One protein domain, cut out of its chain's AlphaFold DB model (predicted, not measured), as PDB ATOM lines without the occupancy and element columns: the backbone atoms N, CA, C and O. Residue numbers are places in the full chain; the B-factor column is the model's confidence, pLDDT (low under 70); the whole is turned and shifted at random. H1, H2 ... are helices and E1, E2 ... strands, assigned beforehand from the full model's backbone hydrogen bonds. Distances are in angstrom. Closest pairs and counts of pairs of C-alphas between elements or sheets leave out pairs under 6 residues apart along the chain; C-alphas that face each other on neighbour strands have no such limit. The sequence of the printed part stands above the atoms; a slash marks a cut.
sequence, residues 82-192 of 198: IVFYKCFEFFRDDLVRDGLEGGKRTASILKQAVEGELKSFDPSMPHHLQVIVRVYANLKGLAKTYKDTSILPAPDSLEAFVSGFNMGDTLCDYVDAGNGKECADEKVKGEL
ATOM      1  N   ILE A  82      66.308 -23.389   1.256       59.94
ATOM      2  CA  ILE A  82      66.963 -24.688   1.314       59.94
ATOM      3  C   ILE A  82      67.548 -24.811   2.711       59.94
ATOM      4  O   ILE A  82      68.527 -24.146   3.065       59.94
ATOM      5  N   VAL A  83      66.906 -25.655   3.513       59.34
ATOM      6  CA  VAL A  83      67.430 -26.057   4.812       59.34
ATOM      7  C   VAL A  83      68.385 -27.218   4.579       59.34
ATOM      8  O   VAL A  83      67.976 -28.317   4.204       59.34
ATOM      9  N   PHE A  84      69.675 -26.965   4.770       63.53
ATOM     10  CA  PHE A  84      70.695 -27.996   4.729       63.53
ATOM     11  C   PHE A  84      70.900 -28.553   6.135       63.53
ATOM     12  O   PHE A  84      71.395 -27.870   7.040       63.53
ATOM     13  N   TYR A  85      70.543 -29.821   6.301       61.41
ATOM     14  CA  TYR A  85      70.768 -30.566   7.529       61.41
ATOM     15  C   TYR A  85      72.097 -31.298   7.425       61.41
ATOM     16  O   TYR A  85      72.321 -32.070   6.490       61.41
ATOM     17  N   LYS A  86      72.983 -31.091   8.399       61.69
ATOM     18  CA  LYS A  86      74.190 -31.911   8.516       61.69
ATOM     19  C   LYS A  86      74.321 -32.449   9.934       61.69
ATOM     20  O   LYS A  86      74.694 -31.719  10.848       61.69
ATOM     21  N   CYS A  87      74.039 -33.739  10.104       52.94
ATOM     22  CA  CYS A  87      74.384 -34.488  11.310       52.94
ATOM     23  C   CYS A  87      75.888 -34.789  11.271       52.94
ATOM     24  O   CYS A  87      76.309 -35.829  10.767       52.94
ATOM     25  N   PHE A  88      76.719 -33.854  11.730       58.94
ATOM     26  CA  PHE A  88      78.111 -34.166  12.043       58.94
ATOM     27  C   PHE A  88      78.245 -34.426  13.532       58.94
ATOM     28  O   PHE A  88      77.885 -33.587  14.352       58.94
ATOM     29  N   GLU A  89      78.862 -35.553  13.868       55.62
ATOM     30  CA  GLU A  89      79.362 -35.770  15.219       55.62
ATOM     31  C   GLU A  89      80.662 -34.984  15.465       55.62
ATOM     32  O   GLU A  89      80.957 -34.705  16.614       55.62
ATOM     33  N   PHE A  90      81.427 -34.569  14.437       65.31
ATOM     34  CA  PHE A  90      82.735 -33.916  14.635       65.31
ATOM     35  C   PHE A  90      83.041 -32.788  13.635       65.31
ATOM     36  O   PHE A  90      82.892 -32.950  12.425       65.31
ATOM     37  N   PHE A  91      83.553 -31.666  14.154       80.62
ATOM     38  CA  PHE A  91      84.216 -30.595  13.395       80.62
ATOM     39  C   PHE A  91      85.736 -30.668  13.548       80.62
ATOM     40  O   PHE A  91      86.230 -31.331  14.459       80.62
ATOM     41  N   ARG A  92      86.477 -29.981  12.662       82.31
ATOM     42  CA  ARG A  92      87.944 -29.950  12.722       82.31
ATOM     43  C   ARG A  92      88.423 -29.446  14.086       82.31
ATOM     44  O   ARG A  92      87.964 -28.406  14.558       82.31
ATOM     45  N   ASP A  93      89.360 -30.175  14.682       84.94
ATOM     46  CA  ASP A  93      89.831 -29.951  16.050       84.94
ATOM     47  C   ASP A  93      90.369 -28.535  16.287       84.94
ATOM     48  O   ASP A  93      90.194 -27.991  17.373       84.94
ATOM     49  N   ASP A  94      91.010 -27.925  15.285       86.25
ATOM     50  CA  ASP A  94      91.508 -26.546  15.337       86.25
ATOM     51  C   ASP A  94      90.364 -25.538  15.501       86.25
ATOM     52  O   ASP A  94      90.408 -24.682  16.381       86.25
ATOM     53  N   LEU A  95      89.294 -25.694  14.720       87.38
ATOM     54  CA  LEU A  95      88.105 -24.853  14.828       87.38
ATOM     55  C   LEU A  95      87.394 -25.059  16.163       87.38
ATOM     56  O   LEU A  95      86.941 -24.098  16.769       87.38
ATOM     57  N   VAL A  96      87.306 -26.295  16.647       87.44
ATOM     58  CA  VAL A  96      86.644 -26.584  17.927       87.44
ATOM     59  C   VAL A  96      87.432 -25.989  19.100       87.44
ATOM     60  O   VAL A  96      86.844 -25.403  20.009       87.44
ATOM     61  N   ARG A  97      88.768 -26.073  19.063       87.88
ATOM     62  CA  ARG A  97      89.666 -25.513  20.089       87.88
ATOM     63  C   ARG A  97      89.636 -23.992  20.171       87.88
ATOM     64  O   ARG A  97      89.818 -23.451  21.259       87.88
ATOM     65  N   ASP A  98      89.354 -23.319  19.062       89.56
ATOM     66  CA  ASP A  98      89.247 -21.858  19.010       89.56
ATOM     67  C   ASP A  98      87.923 -21.320  19.596       89.56
ATOM     68  O   ASP A  98      87.658 -20.113  19.539       89.56
ATOM     69  N   GLY A  99      87.084 -22.192  20.175       90.81
ATOM     70  CA  GLY A  99      85.892 -21.819  20.936       90.81
ATOM     71  C   GLY A  99      84.962 -20.910  20.133       90.81
ATOM     72  O   GLY A  99      84.581 -21.240  19.011       90.81
ATOM     73  N   LEU A 100      84.627 -19.740  20.686       92.38
ATOM     74  CA  LEU A 100      83.702 -18.774  20.080       92.38
ATOM     75  C   LEU A 100      84.086 -18.380  18.642       92.38
ATOM     76  O   LEU A 100      83.254 -18.423  17.736       92.38
ATOM     77  N   GLU A 101      85.345 -18.015  18.403       93.81
ATOM     78  CA  GLU A 101      85.804 -17.584  17.072       93.81
ATOM     79  C   GLU A 101      85.927 -18.760  16.095       93.81
ATOM     80  O   GLU A 101      85.773 -18.613  14.879       93.81
ATOM     81  N   GLY A 102      86.181 -19.951  16.627       92.69
ATOM     82  CA  GLY A 102      86.110 -21.201  15.887       92.69
ATOM     83  C   GLY A 102      84.697 -21.534  15.405       92.69
ATOM     84  O   GLY A 102      84.498 -21.844  14.227       92.69
ATOM     85  N   GLY A 103      83.704 -21.379  16.282       92.19
ATOM     86  CA  GLY A 103      82.288 -21.554  15.963       92.19
ATOM     87  C   GLY A 103      81.822 -20.611  14.856       92.19
ATOM     88  O   GLY A 103      81.291 -21.071  13.843       92.19
ATOM     89  N   LYS A 104      82.114 -19.307  14.983       94.44
ATOM     90  CA  LYS A 104      81.748 -18.292  13.976       94.44
ATOM     91  C   LYS A 104      82.327 -18.607  12.598       94.44
ATOM     92  O   LYS A 104      81.624 -18.552  11.588       94.44
ATOM     93  N   ARG A 105      83.615 -18.972  12.545       93.62
ATOM     94  CA  ARG A 105      84.268 -19.369  11.287       93.62
ATOM     95  C   ARG A 105      83.658 -20.636  10.710       93.62
ATOM     96  O   ARG A 105      83.475 -20.712   9.500       93.62
ATOM     97  N   THR A 106      83.321 -21.608  11.553       91.44
ATOM     98  CA  THR A 106      82.691 -22.855  11.103       91.44
ATOM     99  C   THR A 106      81.337 -22.588  10.447       91.44
ATOM    100  O   THR A 106      81.104 -23.105   9.357       91.44
ATOM    101  N   ALA A 107      80.491 -21.744  11.047       91.00
ATOM    102  CA  ALA A 107      79.206 -21.349  10.464       91.00
ATOM    103  C   ALA A 107      79.381 -20.737   9.061       91.00
ATOM    104  O   ALA A 107      78.777 -21.201   8.094       91.00
ATOM    105  N   SER A 108      80.301 -19.775   8.927       90.50
ATOM    106  CA  SER A 108      80.623 -19.131   7.645       90.50
ATOM    107  C   SER A 108      81.128 -20.127   6.589       90.50
ATOM    108  O   SER A 108      80.644 -20.132   5.457       90.50
ATOM    109  N   ILE A 109      82.050 -21.023   6.964       89.94
ATOM    110  CA  ILE A 109      82.612 -22.040   6.061       89.94
ATOM    111  C   ILE A 109      81.533 -23.010   5.575       89.94
ATOM    112  O   ILE A 109      81.484 -23.314   4.385       89.94
ATOM    113  N   LEU A 110      80.673 -23.507   6.472       87.00
ATOM    114  CA  LEU A 110      79.610 -24.441   6.095       87.00
ATOM    115  C   LEU A 110      78.605 -23.791   5.151       87.00
ATOM    116  O   LEU A 110      78.262 -24.390   4.134       87.00
ATOM    117  N   LYS A 111      78.170 -22.567   5.460       86.69
ATOM    118  CA  LYS A 111      77.224 -21.829   4.623       86.69
ATOM    119  C   LYS A 111      77.780 -21.612   3.215       86.69
ATOM    120  O   LYS A 111      77.122 -21.968   2.244       86.69
ATOM    121  N   GLN A 112      79.024 -21.141   3.103       87.94
ATOM    122  CA  GLN A 112      79.688 -20.951   1.807       87.94
ATOM    123  C   GLN A 112      79.866 -22.261   1.032       87.94
ATOM    124  O   GLN A 112      79.710 -22.276  -0.188       87.94
ATOM    125  N   ALA A 113      80.188 -23.360   1.722       85.94
ATOM    126  CA  ALA A 113      80.321 -24.667   1.088       85.94
ATOM    127  C   ALA A 113      78.984 -25.139   0.495       85.94
ATOM    128  O   ALA A 113      78.949 -25.539  -0.665       85.94
ATOM    129  N   VAL A 114      77.887 -25.023   1.250       82.88
ATOM    130  CA  VAL A 114      76.542 -25.397   0.784       82.88
ATOM    131  C   VAL A 114      76.088 -24.498  -0.365       82.88
ATOM    132  O   VAL A 114      75.624 -24.996  -1.385       82.88
ATOM    133  N   GLU A 115      76.265 -23.179  -0.254       83.00
ATOM    134  CA  GLU A 115      75.961 -22.240  -1.343       83.00
ATOM    135  C   GLU A 115      76.755 -22.558  -2.620       83.00
ATOM    136  O   GLU A 115      76.227 -22.449  -3.729       83.00
ATOM    137  N   GLY A 116      78.027 -22.946  -2.478       83.25
ATOM    138  CA  GLY A 116      78.881 -23.364  -3.587       83.25
ATOM    139  C   GLY A 116      78.406 -24.661  -4.243       83.25
ATOM    140  O   GLY A 116      78.314 -24.721  -5.470       83.25
ATOM    141  N   GLU A 117      78.055 -25.671  -3.444       81.69
ATOM    142  CA  GLU A 117      77.522 -26.942  -3.946       81.69
ATOM    143  C   GLU A 117      76.181 -26.749  -4.661       81.69
ATOM    144  O   GLU A 117      76.025 -27.234  -5.781       81.69
ATOM    145  N   LEU A 118      75.255 -25.969  -4.094       78.06
ATOM    146  CA  LEU A 118      73.961 -25.672  -4.720       78.06
ATOM    147  C   LEU A 118      74.120 -24.985  -6.080       78.06
ATOM    148  O   LEU A 118      73.503 -25.410  -7.054       78.06
ATOM    149  N   LYS A 119      75.005 -23.983  -6.178       78.69
ATOM    150  CA  LYS A 119      75.325 -23.321  -7.458       78.69
ATOM    151  C   LYS A 119      75.942 -24.277  -8.478       78.69
ATOM    152  O   LYS A 119      75.756 -24.088  -9.676       78.69
ATOM    153  N   SER A 120      76.715 -25.261  -8.017       82.00
ATOM    154  CA  SER A 120      77.317 -26.271  -8.893       82.00
ATOM    155  C   SER A 120      76.313 -27.327  -9.360       82.00
ATOM    156  O   SER A 120      76.438 -27.822 -10.477       82.00
ATOM    157  N   PHE A 121      75.325 -27.651  -8.521       80.69
ATOM    158  CA  PHE A 121      74.281 -28.628  -8.807       80.69
ATOM    159  C   PHE A 121      73.262 -28.083  -9.811       80.69
ATOM    160  O   PHE A 121      72.959 -28.753 -10.795       80.69
ATOM    161  N   ASP A 122      72.789 -26.853  -9.597       76.50
ATOM    162  CA  ASP A 122      71.881 -26.169 -10.514       76.50
ATOM    163  C   ASP A 122      72.262 -24.681 -10.666       76.50
ATOM    164  O   ASP A 122      71.929 -23.843  -9.820       76.50
ATOM    165  N   PRO A 123      72.940 -24.320 -11.771       76.88
ATOM    166  CA  PRO A 123      73.311 -22.938 -12.066       76.88
ATOM    167  C   PRO A 123      72.123 -21.996 -12.303       76.88
ATOM    168  O   PRO A 123      72.323 -20.781 -12.330       76.88
ATOM    169  N   SER A 124      70.913 -22.525 -12.518       75.19
ATOM    170  CA  SER A 124      69.696 -21.732 -12.719       75.19
ATOM    171  C   SER A 124      69.022 -21.314 -11.409       75.19
ATOM    172  O   SER A 124      68.082 -20.515 -11.433       75.19
ATOM    173  N   MET A 125      69.536 -21.790 -10.269       68.88
ATOM    174  CA  MET A 125      68.985 -21.482  -8.956       68.88
ATOM    175  C   MET A 125      68.969 -19.975  -8.671       68.88
ATOM    176  O   MET A 125      69.953 -19.273  -8.943       68.88
ATOM    177  N   PRO A 126      67.880 -19.450  -8.080       68.56
ATOM    178  CA  PRO A 126      67.758 -18.022  -7.852       68.56
ATOM    179  C   PRO A 126      68.854 -17.485  -6.926       68.56
ATOM    180  O   PRO A 126      69.111 -18.017  -5.850       68.56
ATOM    181  N   HIS A 127      69.456 -16.350  -7.289       66.62
ATOM    182  CA  HIS A 127      70.484 -15.699  -6.462       66.62
ATOM    183  C   HIS A 127      69.987 -15.215  -5.090       66.62
ATOM    184  O   HIS A 127      70.801 -14.897  -4.229       66.62
ATOM    185  N   HIS A 128      68.669 -15.122  -4.899       67.75
ATOM    186  CA  HIS A 128      68.047 -14.692  -3.647       67.75
ATOM    187  C   HIS A 128      67.725 -15.857  -2.698       67.75
ATOM    188  O   HIS A 128      67.152 -15.625  -1.633       67.75
ATOM    189  N   LEU A 129      68.071 -17.090  -3.079       69.38
ATOM    190  CA  LEU A 129      67.855 -18.266  -2.254       69.38
ATOM    191  C   LEU A 129      68.634 -18.145  -0.939       69.38
ATOM    192  O   LEU A 129      69.847 -17.921  -0.934       69.38
ATOM    193  N   GLN A 130      67.933 -18.299   0.180       74.06
ATOM    194  CA  GLN A 130      68.546 -18.252   1.501       74.06
ATOM    195  C   GLN A 130      68.906 -19.666   1.949       74.06
ATOM    196  O   GLN A 130      68.031 -20.514   2.126       74.06
ATOM    197  N   VAL A 131      70.201 -19.909   2.151       78.62
ATOM    198  CA  VAL A 131      70.703 -21.168   2.709       78.62
ATOM    199  C   VAL A 131      70.649 -21.099   4.227       78.62
ATOM    200  O   VAL A 131      71.288 -20.241   4.841       78.62
ATOM    201  N   ILE A 132      69.901 -22.028   4.816       82.50
ATOM    202  CA  ILE A 132      69.838 -22.229   6.262       82.50
ATOM    203  C   ILE A 132      70.656 -23.473   6.592       82.50
ATOM    204  O   ILE A 132      70.411 -24.540   6.033       82.50
ATOM    205  N   VAL A 133      71.625 -23.346   7.495       84.38
ATOM    206  CA  VAL A 133      72.455 -24.467   7.948       84.38
ATOM    207  C   VAL A 133      72.064 -24.813   9.370       84.38
ATOM    208  O   VAL A 133      72.248 -24.007  10.280       84.38
ATOM    209  N   ARG A 134      71.574 -26.036   9.579       85.50
ATOM    210  CA  ARG A 134      71.266 -26.524  10.921       85.50
ATOM    211  C   ARG A 134      72.032 -27.801  11.238       85.50
ATOM    212  O   ARG A 134      71.960 -28.794  10.513       85.50
ATOM    213  N   VAL A 135      72.787 -27.754  12.331       85.25
ATOM    214  CA  VAL A 135      73.581 -28.866  12.850       85.25
ATOM    215  C   VAL A 135      72.882 -29.428  14.075       85.25
ATOM    216  O   VAL A 135      72.673 -28.722  15.058       85.25
ATOM    217  N   TYR A 136      72.548 -30.711  14.016       82.81
ATOM    218  CA  TYR A 136      71.960 -31.449  15.125       82.81
ATOM    219  C   TYR A 136      72.991 -32.392  15.718       82.81
ATOM    220  O   TYR A 136      73.513 -33.255  15.012       82.81
ATOM    221  N   ALA A 137      73.263 -32.260  17.015       84.12
ATOM    222  CA  ALA A 137      74.125 -33.208  17.712       84.12
ATOM    223  C   ALA A 137      73.678 -33.418  19.156       84.12
ATOM    224  O   ALA A 137      73.060 -32.552  19.768       84.12
ATOM    225  N   ASN A 138      74.044 -34.566  19.720       85.81
ATOM    226  CA  ASN A 138      73.989 -34.791  21.158       85.81
ATOM    227  C   ASN A 138      75.147 -34.028  21.816       85.81
ATOM    228  O   ASN A 138      76.260 -34.554  21.903       85.81
ATOM    229  N   LEU A 139      74.902 -32.797  22.280       86.75
ATOM    230  CA  LEU A 139      75.973 -31.938  22.802       86.75
ATOM    231  C   LEU A 139      76.670 -32.546  24.018       86.75
ATOM    232  O   LEU A 139      77.886 -32.437  24.163       86.75
ATOM    233  N   LYS A 140      75.923 -33.243  24.877       85.00
ATOM    234  CA  LYS A 140      76.477 -33.885  26.073       85.00
ATOM    235  C   LYS A 140      77.377 -35.068  25.721       85.00
ATOM    236  O   LYS A 140      78.447 -35.228  26.310       85.00
ATOM    237  N   GLY A 141      76.942 -35.904  24.779       84.19
ATOM    238  CA  GLY A 141      77.744 -37.001  24.242       84.19
ATOM    239  C   GLY A 141      79.001 -36.475  23.556       84.19
ATOM    240  O   GLY A 141      80.098 -36.952  23.833       84.19
ATOM    241  N   LEU A 142      78.851 -35.425  22.751       85.69
ATOM    242  CA  LEU A 142      79.944 -34.794  22.028       85.69
ATOM    243  C   LEU A 142      80.979 -34.146  22.959       85.69
ATOM    244  O   LEU A 142      82.177 -34.371  22.793       85.69
ATOM    245  N   ALA A 143      80.541 -33.420  23.991       86.19
ATOM    246  CA  ALA A 143      81.426 -32.853  25.012       86.19
ATOM    247  C   ALA A 143      82.249 -33.938  25.715       86.19
ATOM    248  O   ALA A 143      83.447 -33.765  25.950       86.19
ATOM    249  N   LYS A 144      81.614 -35.076  26.030       84.88
ATOM    250  CA  LYS A 144      82.303 -36.226  26.616       84.88
ATOM    251  C   LYS A 144      83.357 -36.774  25.657       84.88
ATOM    252  O   LYS A 144      84.496 -36.959  26.073       84.88
ATOM    253  N   THR A 145      83.013 -36.966  24.386       85.00
ATOM    254  CA  THR A 145      83.965 -37.471  23.394       85.00
ATOM    255  C   THR A 145      85.148 -36.527  23.208       85.00
ATOM    256  O   THR A 145      86.283 -36.986  23.250       85.00
ATOM    257  N   TYR A 146      84.920 -35.215  23.080       86.06
ATOM    258  CA  TYR A 146      86.005 -34.238  22.930       86.06
ATOM    259  C   TYR A 146      86.939 -34.165  24.141       86.06
ATOM    260  O   TYR A 146      88.129 -33.874  23.982       86.06
ATOM    261  N   LYS A 147      86.418 -34.452  25.336       84.62
ATOM    262  CA  LYS A 147      87.227 -34.606  26.545       84.62
ATOM    263  C   LYS A 147      88.050 -35.893  26.502       84.62
ATOM    264  O   LYS A 147      89.255 -35.850  26.737       84.62
ATOM    265  N   ASP A 148      87.414 -37.018  26.184       85.31
ATOM    266  CA  ASP A 148      88.055 -38.339  26.162       85.31
ATOM    267  C   ASP A 148      89.162 -38.417  25.089       85.31
ATOM    268  O   ASP A 148      90.180 -39.079  25.291       85.31
ATOM    269  N   THR A 149      89.024 -37.682  23.979       83.62
ATOM    270  CA  THR A 149      90.029 -37.587  22.904       83.62
ATOM    271  C   THR A 149      91.057 -36.465  23.092       83.62
ATOM    272  O   THR A 149      91.916 -36.278  22.234       83.62
ATOM    273  N   SER A 150      91.023 -35.726  24.211       81.19
ATOM    274  CA  SER A 150      91.927 -34.588  24.481       81.19
ATOM    275  C   SER A 150      91.885 -33.479  23.413       81.19
ATOM    276  O   SER A 150      92.858 -32.746  23.201       81.19
ATOM    277  N   ILE A 151      90.752 -33.333  22.723       80.31
ATOM    278  CA  ILE A 151      90.522 -32.228  21.787       80.31
ATOM    279  C   ILE A 151      90.190 -30.964  22.577       80.31
ATOM    280  O   ILE A 151      90.803 -29.925  22.326       80.31
ATOM    281  N   LEU A 152      89.294 -31.073  23.564       80.38
ATOM    282  CA  LEU A 152      88.923 -29.983  24.463       80.38
ATOM    283  C   LEU A 152      89.288 -30.313  25.918       80.38
ATOM    284  O   LEU A 152      88.933 -31.386  26.411       80.38
ATOM    285  N   PRO A 153      89.957 -29.395  26.639       68.50
ATOM    286  CA  PRO A 153      90.360 -29.625  28.025       68.50
ATOM    287  C   PRO A 153      89.192 -29.506  29.017       68.50
ATOM    288  O   PRO A 153      89.255 -30.087  30.102       68.50
ATOM    289  N   ALA A 154      88.130 -28.772  28.664       67.75
ATOM    290  CA  ALA A 154      86.965 -28.538  29.514       67.75
ATOM    291  C   ALA A 154      85.649 -28.533  28.703       67.75
ATOM    292  O   ALA A 154      85.662 -28.130  27.538       67.75
ATOM    293  N   PRO A 155      84.511 -28.942  29.303       64.12
ATOM    294  CA  PRO A 155      83.189 -28.906  28.662       64.12
ATOM    295  C   PRO A 155      82.785 -27.512  28.156       64.12
ATOM    296  O   PRO A 155      82.265 -27.396  27.049       64.12
ATOM    297  N   ASP A 156      83.115 -26.463  28.913       72.00
ATOM    298  CA  ASP A 156      82.811 -25.057  28.603       72.00
ATOM    299  C   ASP A 156      83.402 -24.601  27.254       72.00
ATOM    300  O   ASP A 156      82.911 -23.666  26.622       72.00
ATOM    301  N   SER A 157      84.448 -25.277  26.765       77.19
ATOM    302  CA  SER A 157      85.035 -24.988  25.455       77.19
ATOM    303  C   SER A 157      84.107 -25.377  24.297       77.19
ATOM    304  O   SER A 157      84.098 -24.688  23.277       77.19
ATOM    305  N   LEU A 158      83.292 -26.431  24.454       87.75
ATOM    306  CA  LEU A 158      82.296 -26.800  23.445       87.75
ATOM    307  C   LEU A 158      81.118 -25.822  23.464       87.75
ATOM    308  O   LEU A 158      80.632 -25.443  22.405       87.75
ATOM    309  N   GLU A 159      80.690 -25.373  24.646       90.31
ATOM    310  CA  GLU A 159      79.635 -24.358  24.770       90.31
ATOM    311  C   GLU A 159      80.041 -23.047  24.089       90.31
ATOM    312  O   GLU A 159      79.256 -22.477  23.330       90.31
ATOM    313  N   ALA A 160      81.291 -22.607  24.280       91.44
ATOM    314  CA  ALA A 160      81.829 -21.442  23.583       91.44
ATOM    315  C   ALA A 160      81.801 -21.628  22.058       91.44
ATOM    316  O   ALA A 160      81.411 -20.709  21.339       91.44
ATOM    317  N   PHE A 161      82.161 -22.815  21.560       92.50
ATOM    318  CA  PHE A 161      82.081 -23.140  20.135       92.50
ATOM    319  C   PHE A 161      80.646 -23.108  19.596       92.50
ATOM    320  O   PHE A 161      80.390 -22.450  18.590       92.50
ATOM    321  N   VAL A 162      79.702 -23.758  20.279       92.94
ATOM    322  CA  VAL A 162      78.275 -23.776  19.905       92.94
ATOM    323  C   VAL A 162      77.697 -22.360  19.908       92.94
ATOM    324  O   VAL A 162      77.055 -21.949  18.944       92.94
ATOM    325  N   SER A 163      77.993 -21.569  20.944       93.38
ATOM    326  CA  SER A 163      77.606 -20.159  21.002       93.38
ATOM    327  C   SER A 163      78.206 -19.368  19.842       93.38
ATOM    328  O   SER A 163      77.529 -18.535  19.249       93.38
ATOM    329  N   GLY A 164      79.469 -19.623  19.505       94.50
ATOM    330  CA  GLY A 164      80.145 -18.991  18.379       94.50
ATOM    331  C   GLY A 164      79.480 -19.317  17.049       94.50
ATOM    332  O   GLY A 164      79.293 -18.425  16.228       94.50
ATOM    333  N   PHE A 165      79.089 -20.576  16.854       93.56
ATOM    334  CA  PHE A 165      78.381 -21.029  15.661       93.56
ATOM    335  C   PHE A 165      77.043 -20.299  15.501       93.56
ATOM    336  O   PHE A 165      76.819 -19.672  14.470       93.56
ATOM    337  N   ASN A 166      76.223 -20.291  16.556       92.75
ATOM    338  CA  ASN A 166      74.898 -19.656  16.557       92.75
ATOM    339  C   ASN A 166      74.970 -18.123  16.423       92.75
ATOM    340  O   ASN A 166      74.036 -17.489  15.948       92.75
ATOM    341  N   MET A 167      76.078 -17.506  16.847       91.56
ATOM    342  CA  MET A 167      76.330 -16.068  16.675       91.56
ATOM    343  C   MET A 167      76.990 -15.725  15.332       91.56
ATOM    344  O   MET A 167      77.126 -14.543  15.012       91.56
ATOM    345  N   GLY A 168      77.472 -16.719  14.583       89.12
ATOM    346  CA  GLY A 168      78.251 -16.510  13.365       89.12
ATOM    347  C   GLY A 168      77.420 -15.995  12.193       89.12
ATOM    348  O   GLY A 168      77.913 -15.182  11.415       89.12
ATOM    349  N   ASP A 169      76.174 -16.451  12.076       89.56
ATOM    350  CA  ASP A 169      75.231 -16.052  11.031       89.56
ATOM    351  C   ASP A 169      73.796 -16.324  11.502       89.56
ATOM    352  O   ASP A 169      73.537 -17.344  12.135       89.56
ATOM    353  N   THR A 170      72.848 -15.444  11.175       85.88
ATOM    354  CA  THR A 170      71.441 -15.579  11.599       85.88
ATOM    355  C   THR A 170      70.716 -16.775  10.980       85.88
ATOM    356  O   THR A 170      69.615 -17.099  11.410       85.88
ATOM    357  N   LEU A 171      71.284 -17.390   9.939       86.94
ATOM    358  CA  LEU A 171      70.749 -18.576   9.265       86.94
ATOM    359  C   LEU A 171      71.537 -19.851   9.619       86.94
ATOM    360  O   LEU A 171      71.401 -20.860   8.927       86.94
ATOM    361  N   CYS A 172      72.397 -19.808  10.641       88.56
ATOM    362  CA  CYS A 172      73.184 -20.949  11.099       88.56
ATOM    363  C   CYS A 172      72.851 -21.298  12.549       88.56
ATOM    364  O   CYS A 172      73.136 -20.525  13.459       88.56
ATOM    365  N   ASP A 173      72.330 -22.504  12.764       89.94
ATOM    366  CA  ASP A 173      71.949 -23.000  14.084       89.94
ATOM    367  C   ASP A 173      72.672 -24.310  14.415       89.94
ATOM    368  O   ASP A 173      72.690 -25.256  13.628       89.94
ATOM    369  N   TYR A 174      73.206 -24.403  15.625       89.31
ATOM    370  CA  TYR A 174      73.690 -25.623  16.250       89.31
ATOM    371  C   TYR A 174      72.742 -25.973  17.395       89.31
ATOM    372  O   TYR A 174      72.661 -25.273  18.409       89.31
ATOM    373  N   VAL A 175      72.016 -27.073  17.222       87.56
ATOM    374  CA  VAL A 175      70.902 -27.470  18.074       87.56
ATOM    375  C   VAL A 175      71.217 -28.777  18.792       87.56
ATOM    376  O   VAL A 175      71.573 -29.782  18.171       87.56
ATOM    377  N   ASP A 176      71.027 -28.783  20.112       87.00
ATOM    378  CA  ASP A 176      71.093 -30.017  20.890       87.00
ATOM    379  C   ASP A 176      69.916 -30.930  20.529       87.00
ATOM    380  O   ASP A 176      68.735 -30.579  20.674       87.00
ATOM    381  N   ALA A 177      70.236 -32.117  20.033       83.00
ATOM    382  CA  ALA A 177      69.265 -33.153  19.729       83.00
ATOM    383  C   ALA A 177      68.890 -33.985  20.965       83.00
ATOM    384  O   ALA A 177      67.876 -34.674  20.944       83.00
ATOM    385  N   GLY A 178      69.653 -33.890  22.056       79.94
ATOM    386  CA  GLY A 178      69.460 -34.694  23.256       79.94
ATOM    387  C   GLY A 178      70.229 -36.018  23.231       79.94
ATOM    388  O   GLY A 178      70.972 -36.334  22.308       79.94
ATOM    389  N   ASN A 179      70.072 -36.803  24.302       69.75
ATOM    390  CA  ASN A 179      70.969 -37.923  24.625       69.75
ATOM    391  C   ASN A 179      70.621 -39.270  23.967       69.75
ATOM    392  O   ASN A 179      71.298 -40.263  24.243       69.75
ATOM    393  N   GLY A 180      69.557 -39.349  23.166       65.50
ATOM    394  CA  GLY A 180      69.157 -40.591  22.505       65.50
ATOM    395  C   GLY A 180      69.936 -40.820  21.212       65.50
ATOM    396  O   GLY A 180      70.257 -39.879  20.492       65.50
ATOM    397  N   LYS A 181      70.223 -42.092  20.913       59.09
ATOM    398  CA  LYS A 181      71.022 -42.512  19.749       59.09
ATOM    399  C   LYS A 181      70.407 -42.095  18.401       59.09
ATOM    400  O   LYS A 181      71.141 -41.972  17.434       59.09
ATOM    401  N   GLU A 182      69.096 -41.859  18.367       68.12
ATOM    402  CA  GLU A 182      68.329 -41.520  17.157       68.12
ATOM    403  C   GLU A 182      67.695 -40.116  17.222       68.12
ATOM    404  O   GLU A 182      67.012 -39.703  16.292       68.12
ATOM    405  N   CYS A 183      67.917 -39.341  18.293       63.88
ATOM    406  CA  CYS A 183      67.202 -38.072  18.479       63.88
ATOM    407  C   CYS A 183      67.582 -36.999  17.446       63.88
ATOM    408  O   CYS A 183      66.758 -36.150  17.112       63.88
ATOM    409  N   ALA A 184      68.818 -37.023  16.933       60.47
ATOM    410  CA  ALA A 184      69.226 -36.130  15.847       60.47
ATOM    411  C   ALA A 184      68.482 -36.478  14.549       60.47
ATOM    412  O   ALA A 184      67.931 -35.592  13.899       60.47
ATOM    413  N   ASP A 185      68.384 -37.770  14.236       65.19
ATOM    414  CA  ASP A 185      67.697 -38.260  13.042       65.19
ATOM    415  C   ASP A 185      66.182 -38.016  13.111       65.19
ATOM    416  O   ASP A 185      65.570 -37.632  12.115       65.19
ATOM    417  N   GLU A 186      65.561 -38.192  14.281       66.38
ATOM    418  CA  GLU A 186      64.141 -37.883  14.499       66.38
ATOM    419  C   GLU A 186      63.839 -36.386  14.349       66.38
ATOM    420  O   GLU A 186      62.832 -36.030  13.735       66.38
ATOM    421  N   LYS A 187      64.717 -35.497  14.842       66.25
ATOM    422  CA  LYS A 187      64.552 -34.046  14.660       66.25
ATOM    423  C   LYS A 187      64.641 -33.640  13.193       66.25
ATOM    424  O   LYS A 187      63.792 -32.887  12.729       66.25
ATOM    425  N   VAL A 188      65.614 -34.176  12.455       62.56
ATOM    426  CA  VAL A 188      65.743 -33.909  11.015       62.56
ATOM    427  C   VAL A 188      64.504 -34.400  10.258       62.56
ATOM    428  O   VAL A 188      63.974 -33.671   9.425       62.56
ATOM    429  N   LYS A 189      63.978 -35.590  10.583       63.38
ATOM    430  CA  LYS A 189      62.739 -36.113   9.974       63.38
ATOM    431  C   LYS A 189      61.509 -35.247  10.255       63.38
ATOM    432  O   LYS A 189      60.636 -35.170   9.400       63.38
ATOM    433  N   GLY A 190      61.423 -34.632  11.434       59.25
ATOM    434  CA  GLY A 190      60.316 -33.743  11.796       59.25
ATOM    435  C   GLY A 190      60.371 -32.361  11.134       59.25
ATOM    436  O   GLY A 190      59.328 -31.731  10.983       59.25
ATOM    437  N   GLU A 191      61.558 -31.890  10.737       57.69
ATOM    438  CA  GLU A 191      61.747 -30.576  10.096       57.69
ATOM    439  C   GLU A 191      61.801 -30.624   8.564       57.69
ATOM    440  O   GLU A 191      61.601 -29.605   7.900       57.69
ATOM    441  N   LEU A 192      62.040 -31.800   7.981       56.06
ATOM    442  CA  LEU A 192      61.907 -32.015   6.546       56.06
ATOM    443  C   LEU A 192      60.424 -31.985   6.154       56.06
ATOM    444  O   LEU A 192      59.722 -32.992   6.230       56.06
TER     445      LEU A 192
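AT A GLANCE: This is residues 82 to 192 of the 198 residues of an uncharacterized protein of Fusarium oxysporum f. sp. narcissi (UniProt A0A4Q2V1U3). A small three-stranded sheet stands between helices: the long helix H2 crosses one face with H4 next to it on that face, and the short helix H5 covers the other face. H1 packs on H2 and H4, H3 follows directly on the end of E2, and residues 120 to 126 stick out. The printed part has 111 residues with five named helices and three named strands, in the order E1 H1 H2 E2 H3 H4 E3 H5; the sheet runs E1 E2 E3, all parallel. The class is mixed, helices and strands; the whole is compact, with a radius of gyration of the C-alphas of 14.6 A, yet elongated in outline, with spans of 46 by 29 by 20 A.

IN THESE COORDINATES: Start with the sheet: find C-alpha 82 at (66.963, -24.688, 1.314), where E1 begins, residues 82 to 85. E2 is residues 130 to 137, 22.8 A long, and E3 is residues 172 to 176, 13.5 A long. H2, residues 99 to 121, runs 32.6 A from C-alpha 99 at (85.892, -21.819, 20.936). H4 is residues 156 to 168, 18.1 A; H3 is residues 139 to 148, 14.1 A; H1 is residues 93 to 97. H5, residues 183 to 191, 12.5 A, ends at C-alpha 191, (61.747, -30.576, 10.096).

HOW THE PARTS SIT: Look first at the inner strand E2: N 84 and O 132 are 2.8 A apart towards E1, and N 135 and O 173 are 2.8 A apart towards E3, both within hydrogen-bond range. The domain has three layers, a sheet with helices on both its faces: H2 and H4 are on one face of the sheet E1 E2 E3, and H5 is on the opposite face. H2 lies over E1, E2 and E3 at a height of 9.3 A, slantwise to the strands, 54 degrees from E2 on the local plane. H4 is over none of the strands, at a height of 8.0 A; it touches residues 99 to 108 of H2 at a steep tilt of 46 degrees, the same way, closest at the C-alphas of Leu 100 and Gly 164, 3.9 A. H5 lies over E2 at a height of 8.9 A, along the strands, 8 degrees on the local plane. H1 touches H2, closest at the C-alphas of Leu 95 and Gly 102, 4.3 A. H3 is only just not on the sheet, with 4 pairs of C-alphas within 10 A. Two strand-helix-strand units, parallel neighbour strands joined through helices, are E1, H1 H2, E2 and E2, H3 H4, E3, both with right-handed crossovers. In the five helices every O i to N i+4 pair is within hydrogen-bond range.

THE WHOLE: The C-alphas farthest apart, of Ser 124 and Pro 153, are 46.4 A apart. The printed part has no cut, and no link is long. Mean pLDDT of the printed part is 79.6; it is under 70 at residues 82 to 90, 125 to 129, 153 to 155 and 179 to 192.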